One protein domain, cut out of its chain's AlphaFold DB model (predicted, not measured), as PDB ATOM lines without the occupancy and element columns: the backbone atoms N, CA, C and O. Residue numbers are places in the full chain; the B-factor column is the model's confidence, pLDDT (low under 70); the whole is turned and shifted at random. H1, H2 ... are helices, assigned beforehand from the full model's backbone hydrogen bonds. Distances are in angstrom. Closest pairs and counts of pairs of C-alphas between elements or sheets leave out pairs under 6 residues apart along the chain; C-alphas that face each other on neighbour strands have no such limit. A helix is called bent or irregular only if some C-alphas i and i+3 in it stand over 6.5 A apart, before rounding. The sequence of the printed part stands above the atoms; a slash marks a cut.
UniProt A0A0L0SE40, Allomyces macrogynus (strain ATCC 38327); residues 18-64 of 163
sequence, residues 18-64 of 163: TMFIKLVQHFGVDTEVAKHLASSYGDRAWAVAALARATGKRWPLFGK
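AT A GLANCE: This is residues 18 to 64 of the 163 residues of a protein of Allomyces macrogynus (strain ATCC 38327) (UniProt A0A0L0SE40). Three short helical rods form a triangle: H1 and the two arms of the bent helix H2, which folds back on itself. At one end of them, residues 51 to 64 make a loop that doubles back. The printed part has 47 residues with two named helices, H1 then H2, and no named strand: all helix. It is compact, radius of gyration of the C-alphas 9.4 A, spanning 27 by 18 by 14 A.

HOW THE PARTS SIT: Start at H1, residues 19 to 27; a tight link leads to H2, residues 31 to 50. By its hydrogen bonds H2 was assigned as one helix, but it is bent: C-alphas 40 and 43 are 9.5 A apart. Its arms are H2a, residues 31 to 40, and H2b, residues 43 to 50. H1 touches H2a, closest C-alphas Phe 20 and Ala 34 at 5.0 A, at a steep tilt of 57 degrees, opposite ways. H1 touches H2b, closest C-alphas Phe 27 and Ala 49 at 6.6 A, at a shallow tilt of 19 degrees, the same way. The arms only just touch, with 3 pairs of C-alphas within 8 A, the closest Leu 37 and Ala 45 at 5.2 A. Every O i to N i+4 pair is within hydrogen-bond range in H1 and H2a, 3 of 4 in H2b.

IN THESE COORDINATES: Find C-alpha 19 at (18.945, -31.224, -51.214); H1 runs 12.3 A from there. H2a measures 14.1 A; H2b measures 12.2 A and ends at C-alpha 50, (8.548, -34.956, -41.477).

THE WHOLE: The farthest C-alphas, Asp 43 and Arg 58, are 27.0 A apart. The printed part has no cut, and no printed residue is under 70 in pLDDT.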
ATOM      1  N   THR A  18      21.502 -29.276 -53.974       85.81
ATOM      2  CA  THR A  18      20.423 -30.066 -54.591       85.81
ATOM      3  C   THR A  18      19.509 -30.759 -53.576       85.81
ATOM      4  O   THR A  18      18.583 -31.467 -53.969       85.81
ATOM      5  N   MET A  19      19.715 -30.554 -52.270       85.56
ATOM      6  CA  MET A  19      18.945 -31.224 -51.214       85.56
ATOM      7  C   MET A  19      17.438 -30.943 -51.299       85.56
ATOM      8  O   MET A  19      16.639 -31.842 -51.039       85.56
ATOM      9  N   PHE A  20      17.034 -29.743 -51.727       86.38
ATOM     10  CA  PHE A  20      15.619 -29.396 -51.887       86.38
ATOM     11  C   PHE A  20      14.886 -30.332 -52.866       86.38
ATOM     12  O   PHE A  20      13.712 -30.615 -52.661       86.38
ATOM     13  N   ILE A  21      15.575 -30.880 -53.879       89.38
ATOM     14  CA  ILE A  21      14.990 -31.832 -54.839       89.38
ATOM     15  C   ILE A  21      14.553 -33.106 -54.112       89.38
ATOM     16  O   ILE A  21      13.437 -33.584 -54.309       89.38
ATOM     17  N   LYS A  22      15.406 -33.617 -53.216       89.75
ATOM     18  CA  LYS A  22      15.106 -34.809 -52.415       89.75
ATOM     19  C   LYS A  22      13.939 -34.562 -51.456       89.75
ATOM     20  O   LYS A  22      13.094 -35.436 -51.301       89.75
ATOM     21  N   LEU A  23      13.851 -33.367 -50.865       88.44
ATOM     22  CA  LEU A  23      12.735 -32.990 -49.989       88.44
ATOM     23  C   LEU A  23      11.400 -32.936 -50.744       88.44
ATOM     24  O   LEU A  23      10.405 -33.464 -50.252       88.44
ATOM     25  N   VAL A  24      11.378 -32.356 -51.949       90.44
ATOM     26  CA  VAL A  24      10.176 -32.329 -52.803       90.44
ATOM     27  C   VAL A  24       9.748 -33.747 -53.178       90.44
ATOM     28  O   VAL A  24       8.567 -34.069 -53.096       90.44
ATOM     29  N   GLN A  25      10.695 -34.613 -53.547       89.12
ATOM     30  CA  GLN A  25      10.401 -35.993 -53.944       89.12
ATOM     31  C   GLN A  25       9.906 -36.866 -52.783       89.12
ATOM     32  O   GLN A  25       8.995 -37.662 -52.983       89.12
ATOM     33  N   HIS A  26      10.482 -36.737 -51.582       89.12
ATOM     34  CA  HIS A  26      10.075 -37.547 -50.427       89.12
ATOM     35  C   HIS A  26       8.818 -37.036 -49.728       89.12
ATOM     36  O   HIS A  26       7.986 -37.846 -49.331       89.12
ATOM     37  N   PHE A  27       8.663 -35.720 -49.574       86.69
ATOM     38  CA  PHE A  27       7.567 -35.151 -48.785       86.69
ATOM     39  C   PHE A  27       6.495 -34.460 -49.624       86.69
ATOM     40  O   PHE A  27       5.512 -33.999 -49.058       86.69
ATOM     41  N   GLY A  28       6.644 -34.336 -50.947       87.69
ATOM     42  CA  GLY A  28       5.627 -33.703 -51.797       87.69
ATOM     43  C   GLY A  28       5.314 -32.250 -51.411       87.69
ATOM     44  O   GLY A  28       4.169 -31.805 -51.541       87.69
ATOM     45  N   VAL A  29       6.309 -31.540 -50.873       89.00
ATOM     46  CA  VAL A  29       6.232 -30.118 -50.517       89.00
ATOM     47  C   VAL A  29       6.500 -29.240 -51.740       89.00
ATOM     48  O   VAL A  29       7.130 -29.666 -52.707       89.00
ATOM     49  N   ASP A  30       6.032 -27.995 -51.690       90.44
ATOM     50  CA  ASP A  30       6.296 -27.000 -52.733       90.44
ATOM     51  C   ASP A  30       7.809 -26.733 -52.884       90.44
ATOM     52  O   ASP A  30       8.559 -26.774 -51.906       90.44
ATOM     53  N   THR A  31       8.268 -26.437 -54.099       90.50
ATOM     54  CA  THR A  31       9.687 -26.219 -54.412       90.50
ATOM     55  C   THR A  31      10.253 -25.009 -53.681       90.50
ATOM     56  O   THR A  31      11.369 -25.079 -53.169       90.50
ATOM     57  N   GLU A  32       9.488 -23.924 -53.571       90.00
ATOM     58  CA  GLU A  32       9.911 -22.715 -52.853       90.00
ATOM     59  C   GLU A  32      10.043 -22.969 -51.346       90.00
ATOM     60  O   GLU A  32      11.020 -22.551 -50.724       90.00
ATOM     61  N   VAL A  33       9.118 -23.744 -50.773       89.81
ATOM     62  CA  VAL A  33       9.188 -24.179 -49.370       89.81
ATOM     63  C   VAL A  33      10.389 -25.098 -49.158       89.81
ATOM     64  O   VAL A  33      11.142 -24.922 -48.208       89.81
ATOM     65  N   ALA A  34      10.628 -26.058 -50.054       90.81
ATOM     66  CA  ALA A  34      11.757 -26.975 -49.937       90.81
ATOM     67  C   ALA A  34      13.111 -26.255 -50.015       90.81
ATOM     68  O   ALA A  34      14.023 -26.582 -49.255       90.81
ATOM     69  N   LYS A  35      13.246 -25.267 -50.911       91.12
ATOM     70  CA  LYS A  35      14.438 -24.412 -50.985       91.12
ATOM     71  C   LYS A  35      14.619 -23.619 -49.697       91.12
ATOM     72  O   LYS A  35      15.727 -23.596 -49.168       91.12
ATOM     73  N   HIS A  36      13.541 -23.018 -49.185       90.44
ATOM     74  CA  HIS A  36      13.569 -22.289 -47.923       90.44
ATOM     75  C   HIS A  36      14.063 -23.187 -46.784       90.44
ATOM     76  O   HIS A  36      15.088 -22.882 -46.175       90.44
ATOM     77  N   LEU A  37      13.430 -24.347 -46.593       90.06
ATOM     78  CA  LEU A  37      13.792 -25.307 -45.553       90.06
ATOM     79  C   LEU A  37      15.249 -25.765 -45.668       90.06
ATOM     80  O   LEU A  37      15.970 -25.751 -44.673       90.06
ATOM     81  N   ALA A  38      15.705 -26.120 -46.872       90.25
ATOM     82  CA  ALA A  38      17.090 -26.528 -47.093       90.25
ATOM     83  C   ALA A  38      18.079 -25.396 -46.773       90.25
ATOM     84  O   ALA A  38      19.108 -25.646 -46.154       90.25
ATOM     85  N   SER A  39      17.768 -24.154 -47.156       87.94
ATOM     86  CA  SER A  39      18.645 -23.004 -46.904       87.94
ATOM     87  C   SER A  39      18.684 -22.573 -45.435       87.94
ATOM     88  O   SER A  39      19.728 -22.137 -44.956       87.94
ATOM     89  N   SER A  40      17.565 -22.698 -44.716       86.88
ATOM     90  CA  SER A  40      17.427 -22.225 -43.335       86.88
ATOM     91  C   SER A  40      17.791 -23.283 -42.295       86.88
ATOM     92  O   SER A  40      18.413 -22.947 -41.292       86.88
ATOM     93  N   TYR A  41      17.436 -24.548 -42.529       86.62
ATOM     94  CA  TYR A  41      17.624 -25.636 -41.563       86.62
ATOM     95  C   TYR A  41      18.697 -26.647 -41.977       86.62
ATOM     96  O   TYR A  41      19.122 -27.441 -41.139       86.62
ATOM     97  N   GLY A  42      19.140 -26.637 -43.238       87.38
ATOM     98  CA  GLY A  42      20.135 -27.583 -43.739       87.38
ATOM     99  C   GLY A  42      19.678 -29.033 -43.568       87.38
ATOM    100  O   GLY A  42      18.612 -29.417 -44.046       87.38
ATOM    101  N   ASP A  43      20.463 -29.838 -42.859       85.50
ATOM    102  CA  ASP A  43      20.158 -31.240 -42.543       85.50
ATOM    103  C   ASP A  43      18.845 -31.423 -41.749       85.50
ATOM    104  O   ASP A  43      18.089 -32.371 -41.982       85.50
ATOM    105  N   ARG A  44      18.496 -30.464 -40.886       87.06
ATOM    106  CA  ARG A  44      17.271 -30.469 -40.078       87.06
ATOM    107  C   ARG A  44      16.016 -30.245 -40.912       87.06
ATOM    108  O   ARG A  44      14.926 -30.547 -40.426       87.06
ATOM    109  N   ALA A  45      16.143 -29.818 -42.170       88.62
ATOM    110  CA  ALA A  45      15.015 -29.688 -43.090       88.62
ATOM    111  C   ALA A  45      14.220 -30.998 -43.226       88.62
ATOM    112  O   ALA A  45      12.998 -30.962 -43.334       88.62
ATOM    113  N   TRP A  46      14.888 -32.152 -43.131       89.25
ATOM    114  CA  TRP A  46      14.241 -33.468 -43.102       89.25
ATOM    115  C   TRP A  46      13.326 -33.642 -41.890       89.25
ATOM    116  O   TRP A  46      12.192 -34.098 -42.019       89.25
ATOM    117  N   ALA A  47      13.795 -33.236 -40.709       90.38
ATOM    118  CA  ALA A  47      13.019 -33.311 -39.479       90.38
ATOM    119  C   ALA A  47      11.846 -32.321 -39.474       90.38
ATOM    120  O   ALA A  47      10.801 -32.629 -38.907       90.38
ATOM    121  N   VAL A  48      12.004 -31.146 -40.091       90.81
ATOM    122  CA  VAL A  48      10.903 -30.185 -40.268       90.81
ATOM    123  C   VAL A  48       9.874 -30.741 -41.252       90.81
ATOM    124  O   VAL A  48       8.688 -30.782 -40.940       90.81
ATOM    125  N   ALA A  49      10.312 -31.226 -42.415       88.88
ATOM    126  CA  ALA A  49       9.425 -31.758 -43.445       88.88
ATOM    127  C   ALA A  49       8.645 -32.994 -42.967       88.88
ATOM    128  O   ALA A  49       7.470 -33.136 -43.296       88.88
ATOM    129  N   ALA A  50       9.236 -33.827 -42.104       89.56
ATOM    130  CA  ALA A  50       8.548 -34.956 -41.477       89.56
ATOM    131  C   ALA A  50       7.383 -34.546 -40.553       89.56
ATOM    132  O   ALA A  50       6.467 -35.334 -40.333       89.56
ATOM    133  N   LEU A  51       7.390 -33.320 -40.015       88.44
ATOM    134  CA  LEU A  51       6.303 -32.779 -39.188       88.44
ATOM    135  C   LEU A  51       5.209 -32.089 -40.020       88.44
ATOM    136  O   LEU A  51       4.220 -31.599 -39.464       88.44
ATOM    137  N   ALA A  52       5.374 -32.018 -41.343       88.31
ATOM    138  CA  ALA A  52       4.411 -31.383 -42.221       88.31
ATOM    139  C   ALA A  52       3.119 -32.201 -42.303       88.31
ATOM    140  O   ALA A  52       3.119 -33.392 -42.603       88.31
ATOM    141  N   ARG A  53       1.984 -31.540 -42.060       86.12
ATOM    142  CA  ARG A  53       0.657 -32.147 -42.227       86.12
ATOM    143  C   ARG A  53       0.220 -32.083 -43.688       86.12
ATOM    144  O   ARG A  53       0.638 -31.185 -44.426       86.12
ATOM    145  N   ALA A  54      -0.642 -33.022 -44.074       85.00
ATOM    146  CA  ALA A  54      -1.242 -33.055 -45.399       85.00
ATOM    147  C   ALA A  54      -2.113 -31.809 -45.631       85.00
ATOM    148  O   ALA A  54      -2.902 -31.413 -44.769       85.00
ATOM    149  N   THR A  55      -1.974 -31.195 -46.802       80.38
ATOM    150  CA  THR A  55      -2.698 -29.973 -47.184       80.38
ATOM    151  C   THR A  55      -4.106 -30.284 -47.714       80.38
ATOM    152  O   THR A  55      -4.949 -29.393 -47.769       80.38
ATOM    153  N   GLY A  56      -4.368 -31.534 -48.123       81.06
ATOM    154  CA  GLY A  56      -5.638 -31.958 -48.732       81.06
ATOM    155  C   GLY A  56      -5.835 -31.483 -50.180       81.06
ATOM    156  O   GLY A  56      -6.927 -31.596 -50.726       81.06
ATOM    157  N   LYS A  57      -4.787 -30.935 -50.807       82.06
ATOM    158  CA  LYS A  57      -4.772 -30.506 -52.213       82.06
ATOM    159  C   LYS A  57      -4.060 -31.550 -53.071       82.06
ATOM    160  O   LYS A  57      -3.234 -32.304 -52.566       82.06
ATOM    161  N   ARG A  58      -4.320 -31.540 -54.387       80.94
ATOM    162  CA  ARG A  58      -3.583 -32.371 -55.360       80.94
ATOM    163  C   ARG A  58      -2.079 -32.071 -55.343       80.94
ATOM    164  O   ARG A  58      -1.269 -32.977 -55.484       80.94
ATOM    165  N   TRP A  59      -1.731 -30.799 -55.175       74.75
ATOM    166  CA  TRP A  59      -0.367 -30.310 -55.007       74.75
ATOM    167  C   TRP A  59      -0.407 -28.950 -54.292       74.75
ATOM    168  O   TRP A  59      -1.297 -28.151 -54.604       74.75
ATOM    169  N   PRO A  60       0.513 -28.639 -53.364       82.50
ATOM    170  CA  PRO A  60       1.431 -29.543 -52.662       82.50
ATOM    171  C   PRO A  60       0.684 -30.512 -51.729       82.50
ATOM    172  O   PRO A  60      -0.350 -30.161 -51.154       82.50
ATOM    173  N   LEU A  61       1.215 -31.729 -51.578       81.62
ATOM    174  CA  LEU A  61       0.609 -32.793 -50.764       81.62
ATOM    175  C   LEU A  61       0.732 -32.487 -49.268       81.62
ATOM    176  O   LEU A  61      -0.233 -32.646 -48.521       81.62
ATOM    177  N   PHE A  62       1.893 -31.979 -48.853       84.06
ATOM    178  CA  PHE A  62       2.216 -31.627 -47.473       84.06
ATOM    179  C   PHE A  62       2.767 -30.202 -47.388       84.06
ATOM    180  O   PHE A  62       3.139 -29.598 -48.394       84.06
ATOM    181  N   GLY A  63       2.828 -29.656 -46.174       80.94
ATOM    182  CA  GLY A  63       3.437 -28.345 -45.933       80.94
ATOM    183  C   GLY A  63       2.439 -27.207 -46.091       80.94
ATOM    184  O   GLY A  63       2.606 -26.313 -46.922       80.94
ATOM    185  N   LYS A  64       1.389 -27.230 -45.266       85.88
ATOM    186  CA  LYS A  64       0.447 -26.117 -45.168       85.88
ATOM    187  C   LYS A  64       1.189 -24.842 -44.747       85.88
ATOM    188  O   LYS A  64       1.891 -24.830 -43.734       85.88
TER     189      LYS A  64